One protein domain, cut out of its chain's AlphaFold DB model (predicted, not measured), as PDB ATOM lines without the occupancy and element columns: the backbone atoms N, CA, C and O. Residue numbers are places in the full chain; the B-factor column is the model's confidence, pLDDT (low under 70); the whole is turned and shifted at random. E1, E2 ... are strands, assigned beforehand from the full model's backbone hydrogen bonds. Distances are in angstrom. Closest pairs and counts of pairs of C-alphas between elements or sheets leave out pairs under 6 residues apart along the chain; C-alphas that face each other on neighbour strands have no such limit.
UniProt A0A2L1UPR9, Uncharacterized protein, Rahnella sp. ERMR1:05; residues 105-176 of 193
ATOM      1  N   SER A 105     -39.023  47.026  99.138       56.50
ATOM      2  CA  SER A 105     -37.856  46.986 100.019       56.50
ATOM      3  C   SER A 105     -36.802  47.926  99.452       56.50
ATOM      4  O   SER A 105     -36.636  47.965  98.240       56.50
ATOM      5  N   ARG A 106     -36.137  48.716 100.303       55.78
ATOM      6  CA  ARG A 106     -35.073  49.647  99.901       55.78
ATOM      7  C   ARG A 106     -33.912  48.843  99.286       55.78
ATOM      8  O   ARG A 106     -33.156  48.255 100.057       55.78
ATOM      9  N   PRO A 107     -33.744  48.799  97.954       55.28
ATOM     10  CA  PRO A 107     -32.629  48.082  97.351       55.28
ATOM     11  C   PRO A 107     -31.324  48.776  97.754       55.28
ATOM     12  O   PRO A 107     -31.252  50.006  97.850       55.28
ATOM     13  N   SER A 108     -30.269  48.006  97.980       54.75
ATOM     14  CA  SER A 108     -28.922  48.560  98.093       54.75
ATOM     15  C   SER A 108     -28.456  48.949  96.689       54.75
ATOM     16  O   SER A 108     -28.042  48.104  95.901       54.75
ATOM     17  N   GLN A 109     -28.625  50.223  96.341       60.34
ATOM     18  CA  GLN A 109     -28.424  50.720  94.983       60.34
ATOM     19  C   GLN A 109     -26.941  50.702  94.602       60.34
ATOM     20  O   GLN A 109     -26.133  51.422  95.183       60.34
ATOM     21  N   TYR A 110     -26.611  49.939  93.566       60.44
ATOM     22  CA  TYR A 110     -25.398  50.127  92.779       60.44
ATOM     23  C   TYR A 110     -25.825  50.525  91.364       60.44
ATOM     24  O   TYR A 110     -26.724  49.915  90.792       60.44
ATOM     25  N   LEU A 111     -25.222  51.581  90.821       64.00
ATOM     26  CA  LEU A 111     -25.422  52.014  89.439       64.00
ATOM     27  C   LEU A 111     -24.136  51.670  88.691       64.00
ATOM     28  O   LEU A 111     -23.080  52.222  88.991       64.00
ATOM     29  N   MET A 112     -24.210  50.729  87.755       68.56
ATOM     30  CA  MET A 112     -23.091  50.371  86.884       68.56
ATOM     31  C   MET A 112     -23.461  50.729  85.446       68.56
ATOM     32  O   MET A 112     -24.566  50.438  85.013       68.56
ATOM     33  N   LEU A 113     -22.560  51.347  84.688       71.31
ATOM     34  CA  LEU A 113     -22.783  51.520  83.254       71.31
ATOM     35  C   LEU A 113     -22.480  50.204  82.542       71.31
ATOM     36  O   LEU A 113     -21.382  49.661  82.673       71.31
ATOM     37  N   VAL A 114     -23.455  49.688  81.796       76.94
ATOM     38  CA  VAL A 114     -23.260  48.500  80.964       76.94
ATOM     39  C   VAL A 114     -22.722  48.946  79.607       76.94
ATOM     40  O   VAL A 114     -23.435  49.585  78.834       76.94
ATOM     41  N   GLY A 115     -21.461  48.614  79.323       70.25
ATOM     42  CA  GLY A 115     -20.783  49.032  78.088       70.25
ATOM     43  C   GLY A 115     -21.316  48.363  76.817       70.25
ATOM     44  O   GLY A 115     -21.344  48.997  75.761       70.25
ATOM     45  N   ASP A 116     -21.796  47.121  76.925       77.62
ATOM     46  CA  ASP A 116     -22.269  46.317  75.794       77.62
ATOM     47  C   ASP A 116     -23.764  45.992  75.889       77.62
ATOM     48  O   ASP A 116     -24.321  45.779  76.963       77.62
ATOM     49  N   ALA A 117     -24.444  45.935  74.744       81.00
ATOM     50  CA  ALA A 117     -25.848  45.542  74.698       81.00
ATOM     51  C   ALA A 117     -25.994  44.017  74.799       81.00
ATOM     52  O   ALA A 117     -25.367  43.292  74.030       81.00
ATOM     53  N   SER A 118     -26.914  43.553  75.646       84.06
ATOM     54  CA  SER A 118     -27.368  42.159  75.667       84.06
ATOM     55  C   SER A 118     -28.838  42.069  75.271       84.06
ATOM     56  O   SER A 118     -29.751  42.101  76.107       84.06
ATOM     57  N   TRP A 119     -29.080  41.939  73.966       82.19
ATOM     58  CA  TRP A 119     -30.417  42.005  73.365       82.19
ATOM     59  C   TRP A 119     -31.353  40.901  73.855       82.19
ATOM     60  O   TRP A 119     -32.526  41.161  74.114       82.19
ATOM     61  N   ARG A 120     -30.838  39.681  74.053       81.38
ATOM     62  CA  ARG A 120     -31.633  38.539  74.546       81.38
ATOM     63  C   ARG A 120     -32.119  38.725  75.982       81.38
ATOM     64  O   ARG A 120     -33.079  38.081  76.394       81.38
ATOM     65  N   ALA A 121     -31.442  39.579  76.742       84.06
ATOM     66  CA  ALA A 121     -31.821  39.961  78.095       84.06
ATOM     67  C   ALA A 121     -32.600  41.288  78.140       84.06
ATOM     68  O   ALA A 121     -32.990  41.721  79.220       84.06
ATOM     69  N   GLY A 122     -32.820  41.940  76.990       86.50
ATOM     70  CA  GLY A 122     -33.460  43.253  76.910       86.50
ATOM     71  C   GLY A 122     -32.589  44.408  77.419       86.50
ATOM     72  O   GLY A 122     -33.112  45.489  77.685       86.50
ATOM     73  N   ILE A 123     -31.277  44.202  77.562       88.38
ATOM     74  CA  ILE A 123     -30.343  45.206  78.079       88.38
ATOM     75  C   ILE A 123     -29.759  45.975  76.898       88.38
ATOM     76  O   ILE A 123     -29.055  45.416  76.058       88.38
ATOM     77  N   LYS A 124     -30.076  47.266  76.821       86.00
ATOM     78  CA  LYS A 124     -29.535  48.161  75.794       86.00
ATOM     79  C   LYS A 124     -28.108  48.578  76.140       86.00
ATOM     80  O   LYS A 124     -27.712  48.552  77.303       86.00
ATOM     81  N   LYS A 125     -27.365  49.009  75.121       83.38
ATOM     82  CA  LYS A 125     -26.079  49.681  75.313       83.38
ATOM     83  C   LYS A 125     -26.267  50.900  76.223       83.38
ATOM     84  O   LYS A 125     -27.277  51.594  76.085       83.38
ATOM     85  N   ASP A 126     -25.322  51.125  77.131       84.19
ATOM     86  CA  ASP A 126     -25.316  52.234  78.092       84.19
ATOM     87  C   ASP A 126     -26.501  52.201  79.079       84.19
ATOM     88  O   ASP A 126     -26.846  53.204  79.708       84.19
ATOM     89  N   ALA A 127     -27.139  51.035  79.242       83.69
ATOM     90  CA  ALA A 127     -28.163  50.845  80.256       83.69
ATOM     91  C   ALA A 127     -27.564  50.938  81.667       83.69
ATOM     92  O   ALA A 127     -26.442  50.494  81.923       83.69
ATOM     93  N   ILE A 128     -28.365  51.473  82.590       82.88
ATOM     94  CA  ILE A 128     -28.046  51.570  84.014       82.88
ATOM     95  C   ILE A 128     -28.962  50.582  84.754       82.88
ATOM     96  O   ILE A 128     -30.126  50.902  85.011       82.88
ATOM     97  N   PRO A 129     -28.495  49.357  85.051       80.25
ATOM     98  CA  PRO A 129     -29.250  48.401  85.826       80.25
ATOM     99  C   PRO A 129     -29.281  48.867  87.276       80.25
ATOM    100  O   PRO A 129     -28.298  49.379  87.816       80.25
ATOM    101  N   VAL A 130     -30.422  48.649  87.913       79.94
ATOM    102  CA  VAL A 130     -30.590  48.911  89.334       79.94
ATOM    103  C   VAL A 130     -30.638  47.561  90.039       79.94
ATOM    104  O   VAL A 130     -31.476  46.718  89.721       79.94
ATOM    105  N   ILE A 131     -29.680  47.329  90.934       78.88
ATOM    106  CA  ILE A 131     -29.423  46.013  91.529       78.88
ATOM    107  C   ILE A 131     -29.987  45.964  92.946       78.88
ATOM    108  O   ILE A 131     -29.832  46.910  93.715       78.88
ATOM    109  N   ASP A 132     -30.598  44.835  93.291       78.69
ATOM    110  CA  ASP A 132     -30.969  44.501  94.662       78.69
ATOM    111  C   ASP A 132     -29.961  43.489  95.226       78.69
ATOM    112  O   ASP A 132     -29.890  42.354  94.755       78.69
ATOM    113  N   THR A 133     -29.162  43.896  96.220       76.31
ATOM    114  CA  THR A 133     -28.212  43.000  96.905       76.31
ATOM    115  C   THR A 133     -28.786  42.377  98.176       76.31
ATOM    116  O   THR A 133     -28.101  41.590  98.823       76.31
ATOM    117  N   ALA A 134     -30.010  42.734  98.581       75.19
ATOM    118  CA  ALA A 134     -30.599  42.258  99.832       75.19
ATOM    119  C   ALA A 134     -31.181  40.840  99.712       75.19
ATOM    120  O   ALA A 134     -31.447  40.191 100.724       75.19
ATOM    121  N   ARG A 135     -31.398  40.347  98.487       76.50
ATOM    122  CA  ARG A 135     -32.018  39.044  98.216       76.50
ATOM    123  C   ARG A 135     -31.066  38.118  97.476       76.50
ATOM    124  O   ARG A 135     -30.348  38.537  96.573       76.50
ATOM    125  N   LYS A 136     -31.123  36.827  97.815       81.12
ATOM    126  CA  LYS A 136     -30.477  35.787  97.009       81.12
ATOM    127  C   LYS A 136     -31.266  35.608  95.701       81.12
ATOM    128  O   LYS A 136     -32.489  35.458  95.760       81.12
ATOM    129  N   PRO A 137     -30.606  35.656  94.533       85.75
ATOM    130  CA  PRO A 137     -31.285  35.573  93.246       85.75
ATOM    131  C   PRO A 137     -31.835  34.156  93.006       85.75
ATOM    132  O   PRO A 137     -31.090  33.193  93.186       85.75
ATOM    133  N   PRO A 138     -33.104  33.991  92.581       86.31
ATOM    134  CA  PRO A 138     -33.627  32.692  92.159       86.31
ATOM    135  C   PRO A 138     -33.028  32.251  90.813       86.31
ATOM    136  O   PRO A 138     -32.393  33.041  90.106       86.31
ATOM    137  N   GLU A 139     -33.255  30.991  90.437       87.25
ATOM    138  CA  GLU A 139     -32.754  30.439  89.177       87.25
ATOM    139  C   GLU A 139     -33.214  31.266  87.967       87.25
ATOM    140  O   GLU A 139     -34.366  31.690  87.887       87.25
ATOM    141  N   GLY A 140     -32.313  31.500  87.012       87.81
ATOM    142  CA  GLY A 140     -32.601  32.253  85.791       87.81
ATOM    143  C   GLY A 140     -32.516  33.775  85.945       87.81
ATOM    144  O   GLY A 140     -32.635  34.494  84.948       87.81
ATOM    145  N   SER A 141     -32.262  34.272  87.158       89.81
ATOM    146  CA  SER A 141     -32.050  35.699  87.411       89.81
ATOM    147  C   SER A 141     -30.772  36.213  86.751       89.81
ATOM    148  O   SER A 141     -29.782  35.491  86.614       89.81
ATOM    149  N   ILE A 142     -30.779  37.489  86.370       89.94
ATOM    150  CA  ILE A 142     -29.581  38.188  85.905       89.94
ATOM    151  C   ILE A 142     -28.837  38.703  87.133       89.94
ATOM    152  O   ILE A 142     -29.410  39.399  87.968       89.94
ATOM    153  N   VAL A 143     -27.564  38.344  87.235       88.88
ATOM    154  CA  VAL A 143     -26.681  38.691  88.345       88.88
ATOM    155  C   VAL A 143     -25.446  39.406  87.817       88.88
ATOM    156  O   VAL A 143     -25.030  39.205  86.673       88.88
ATOM    157  N   ILE A 144     -24.838  40.224  88.671       87.00
ATOM    158  CA  ILE A 144     -23.498  40.748  88.431       87.00
ATOM    159  C   ILE A 144     -22.502  39.776  89.038       87.00
ATOM    160  O   ILE A 144     -22.537  39.504  90.236       87.00
ATOM    161  N   ALA A 145     -21.609  39.267  88.200       84.75
ATOM    162  CA  ALA A 145     -20.513  38.409  88.605       84.75
ATOM    163  C   ALA A 145     -19.187  39.092  88.288       84.75
ATOM    164  O   ALA A 145     -19.047  39.760  87.263       84.75
ATOM    165  N   LYS A 146     -18.194  38.905  89.155       82.50
ATOM    166  CA  LYS A 146     -16.829  39.355  88.897       82.50
ATOM    167  C   LYS A 146     -16.035  38.200  88.298       82.50
ATOM    168  O   LYS A 146     -15.814  37.200  88.976       82.50
ATOM    169  N   PHE A 147     -15.608  38.333  87.048       74.81
ATOM    170  CA  PHE A 147     -14.806  37.339  86.340       74.81
ATOM    171  C   PHE A 147     -13.478  37.969  85.921       74.81
ATOM    172  O   PHE A 147     -13.466  39.063  85.370       74.81
ATOM    173  N   CYS A 148     -12.351  37.325  86.239       75.69
ATOM    174  CA  CYS A 148     -11.005  37.850  85.946       75.69
ATOM    175  C   CYS A 148     -10.749  39.304  86.409       75.69
ATOM    176  O   CYS A 148      -9.914  39.994  85.842       75.69
ATOM    177  N   GLY A 149     -11.438  39.770  87.456       77.56
ATOM    178  CA  GLY A 149     -11.300  41.142  87.956       77.56
ATOM    179  C   GLY A 149     -12.325  42.136  87.403       77.56
ATOM    180  O   GLY A 149     -12.494  43.196  88.002       77.56
ATOM    181  N   GLU A 150     -13.061  41.770  86.358       79.25
ATOM    182  CA  GLU A 150     -14.047  42.619  85.689       79.25
ATOM    183  C   GLU A 150     -15.475  42.223  86.069       79.25
ATOM    184  O   GLU A 150     -15.792  41.046  86.254       79.25
ATOM    185  N   PHE A 151     -16.355  43.212  86.210       82.31
ATOM    186  CA  PHE A 151     -17.771  42.966  86.460       82.31
ATOM    187  C   PHE A 151     -18.489  42.675  85.145       82.31
ATOM    188  O   PHE A 151     -18.417  43.453  84.199       82.31
ATOM    189  N   CYS A 152     -19.217  41.564  85.106       82.88
ATOM    190  CA  CYS A 152     -19.990  41.130  83.955       82.88
ATOM    191  C   CYS A 152     -21.407  40.731  84.375       82.88
ATOM    192  O   CYS A 152     -21.637  40.242  85.484       82.88
ATOM    193  N   LEU A 153     -22.365  40.931  83.472       87.62
ATOM    194  CA  LEU A 153     -23.732  40.464  83.654       87.62
ATOM    195  C   LEU A 153     -23.856  39.033  83.138       87.62
ATOM    196  O   LEU A 153     -23.470  38.726  82.008       87.62
ATOM    197  N   LYS A 154     -24.403  38.152  83.972       89.38
ATOM    198  CA  LYS A 154     -24.611  36.738  83.651       89.38
ATOM    199  C   LYS A 154     -25.966  36.280  84.160       89.38
ATOM    200  O   LYS A 154     -26.535  36.883  85.065       89.38
ATOM    201  N   ARG A 155     -26.487  35.199  83.588       90.69
ATOM    202  CA  ARG A 155     -27.689  34.531  84.092       90.69
ATOM    203  C   ARG A 155     -27.279  33.397  85.025       90.69
ATOM    204  O   ARG A 155     -26.497  32.537  84.628       90.69
ATOM    205  N   VAL A 156     -27.794  33.401  86.252       90.94
ATOM    206  CA  VAL A 156     -27.514  32.338  87.226       90.94
ATOM    207  C   VAL A 156     -28.325  31.086  86.899       90.94
ATOM    208  O   VAL A 156     -29.526  31.161  86.626       90.94
ATOM    209  N   ARG A 157     -27.674  29.924  86.923       88.56
ATOM    210  CA  ARG A 157     -28.291  28.606  86.755       88.56
ATOM    211  C   ARG A 157     -27.888  27.734  87.933       88.56
ATOM    212  O   ARG A 157     -26.706  27.658  88.246       88.56
ATOM    213  N   PHE A 158     -28.865  27.116  88.593       85.31
ATOM    214  CA  PHE A 158     -28.621  26.203  89.714       85.31
ATOM    215  C   PHE A 158     -28.675  24.738  89.275       85.31
ATOM    216  O   PHE A 158     -27.902  23.929  89.785       85.31
ATOM    217  N   HIS A 159     -29.517  24.412  88.288       79.62
ATOM    218  CA  HIS A 159     -29.691  23.054  87.776       79.62
ATOM    219  C   HIS A 159     -29.261  22.936  86.300       79.62
ATOM    220  O   HIS A 159     -29.601  23.810  85.497       79.62
ATOM    221  N   PRO A 160     -28.560  21.850  85.904       78.50
ATOM    222  CA  PRO A 160     -28.146  20.701  86.727       78.50
ATOM    223  C   PRO A 160     -26.931  20.974  87.633       78.50
ATOM    224  O   PRO A 160     -26.716  20.245  88.596       78.50
ATOM    225  N   THR A 161     -26.150  22.015  87.344       81.31
ATOM    226  CA  THR A 161     -24.976  22.433  88.124       81.31
ATOM    227  C   THR A 161     -24.935  23.950  88.235       81.31
ATOM    228  O   THR A 161     -25.336  24.638  87.297       81.31
ATOM    229  N   LEU A 162     -24.393  24.470  89.342       85.31
ATOM    230  CA  LEU A 162     -24.219  25.908  89.548       85.31
ATOM    231  C   LEU A 162     -23.321  26.512  88.454       85.31
ATOM    232  O   LEU A 162     -22.120  26.236  88.384       85.31
ATOM    233  N   ALA A 163     -23.910  27.354  87.611       88.31
ATOM    234  CA  ALA A 163     -23.238  27.950  86.468       88.31
ATOM    235  C   ALA A 163     -23.689  29.392  86.217       88.31
ATOM    236  O   ALA A 163     -24.803  29.806  86.556       88.31
ATOM    237  N   LEU A 164     -22.804  30.155  85.579       89.12
ATOM    238  CA  LEU A 164     -23.090  31.474  85.031       89.12
ATOM    239  C   LEU A 164     -23.182  31.374  83.514       89.12
ATOM    240  O   LEU A 164     -22.183  31.163  82.826       89.12
ATOM    241  N   GLN A 165     -24.386  31.557  82.994       90.31
ATOM    242  CA  GLN A 165     -24.666  31.538  81.569       90.31
ATOM    243  C   GLN A 165     -24.473  32.935  80.967       90.31
ATOM    244  O   GLN A 165     -24.855  33.949  81.564       90.31
ATOM    245  N   SER A 166     -23.879  33.007  79.774       88.56
ATOM    246  CA  SER A 166     -23.790  34.266  79.029       88.56
ATOM    247  C   SER A 166     -25.169  34.727  78.548       88.56
ATOM    248  O   SER A 166     -25.991  33.916  78.125       88.56
ATOM    249  N   LEU A 167     -25.434  36.037  78.589       89.12
ATOM    250  CA  LEU A 167     -26.746  36.574  78.211       89.12
ATOM    251  C   LEU A 167     -27.030  36.433  76.709       89.12
ATOM    252  O   LEU A 167     -28.155  36.103  76.334       89.12
ATOM    253  N   ASP A 168     -26.020  36.643  75.865       86.62
ATOM    254  CA  ASP A 168     -26.165  36.602  74.404       86.62
ATOM    255  C   ASP A 168     -25.934  35.201  73.816       86.62
ATOM    256  O   ASP A 168     -26.603  34.793  72.860       86.62
ATOM    257  N   LEU A 169     -25.041  34.434  74.446       86.50
ATOM    258  CA  LEU A 169     -24.649  33.082  74.044       86.50
ATOM    259  C   LEU A 169     -25.045  32.075  75.141       86.50
ATOM    260  O   LEU A 169     -24.227  31.785  76.011       86.50
ATOM    261  N   PRO A 170     -26.278  31.540  75.136       80.69
ATOM    262  CA  PRO A 170     -26.758  30.637  76.183       80.69
ATOM    263  C   PRO A 170     -25.985  29.317  76.232       80.69
ATOM    264  O   PRO A 170     -25.913  28.701  77.287       80.69
ATOM    265  N   ASP A 171     -25.366  28.912  75.125       84.44
ATOM    266  CA  ASP A 171     -24.542  27.701  75.066       84.44
ATOM    267  C   ASP A 171     -23.207  27.876  75.817       84.44
ATOM    268  O   ASP A 171     -22.532  26.902  76.142       84.44
ATOM    269  N   MET A 172     -22.820  29.124  76.109       84.00
ATOM    270  CA  MET A 172     -21.623  29.449  76.876       84.00
ATOM    271  C   MET A 172     -21.966  29.553  78.362       84.00
ATOM    272  O   MET A 172     -22.466  30.580  78.840       84.00
ATOM    273  N   GLU A 173     -21.635  28.500  79.102       84.94
ATOM    274  CA  GLU A 173     -21.795  28.424  80.551       84.94
ATOM    275  C   GLU A 173     -20.435  28.341  81.247       84.94
ATOM    276  O   GLU A 173     -19.546  27.581  80.866       84.94
ATOM    277  N   THR A 174     -20.259  29.148  82.291       85.69
ATOM    278  CA  THR A 174     -19.094  29.087  83.173       85.69
ATOM    279  C   THR A 174     -19.487  28.352  84.445       85.69
ATOM    280  O   THR A 174     -20.252  28.877  85.255       85.69
ATOM    281  N   LEU A 175     -18.976  27.133  84.615       84.06
ATOM    282  CA  LEU A 175     -19.201  26.331  85.815       84.06
ATOM    283  C   LEU A 175     -18.516  26.977  87.020       84.06
ATOM    284  O   LEU A 175     -17.312  27.248  86.986       84.06
ATOM    285  N   ILE A 176     -19.264  27.177  88.102       79.38
ATOM    286  CA  ILE A 176     -18.708  27.682  89.355       79.38
ATOM    287  C   ILE A 176     -18.294  26.468  90.194       79.38
ATOM    288  O   ILE A 176     -19.121  25.825  90.836       79.38
TER     289      ILE A 176
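AT A GLANCE: This is residues 105 to 176 of the 193 residues of an uncharacterized protein of Rahnella sp. ERMR1:05 (UniProt A0A2L1UPR9). With little regular structure, a long unnamed stretch, residues 105 to 141, runs out and folds back at one side of a strongly twisted sheet of four strands. The sheet is a meander, E1 E2 E3 E4, each strand the antiparallel neighbour of the one before, and E2 bends by 60 degrees at residue 153. The printed part has 72 residues, no named helix, and is all strand by class, with 21 residues in named strands. It is compact, radius of gyration of the C-alphas 12.3 A, spanning 32 by 27 by 24 A.

HOW THE PARTS SIT: Look first at the hairpin of E1, residues 142 to 147, and E2, residues 150 to 157: N 145 and O 152, 2.9 A apart, are within hydrogen-bond range. E2 and E3, residues 163 to 166, form a hairpin with N 155 and O 165 at 2.9 A. E3 and E4, residues 173 to 175, form another, with N 164 and O 174 at 2.9 A. Edge strands E1 and E4 are apart.

IN THESE COORDINATES: Find C-alpha 142 at (-29.581, 38.188, 85.905); E1 runs 14.8 A from there. E2 spans 20.0 A, E3 9.8 A, and E4 6.2 A, ending at C-alpha 175 (-19.201, 26.331, 85.815).

THE WHOLE: The C-alphas farthest apart, Arg 106 and Asp 171, are 34.8 A apart. The printed part has no cut, and no link between strands is long. Residues 105 to 112 have pLDDT under 70.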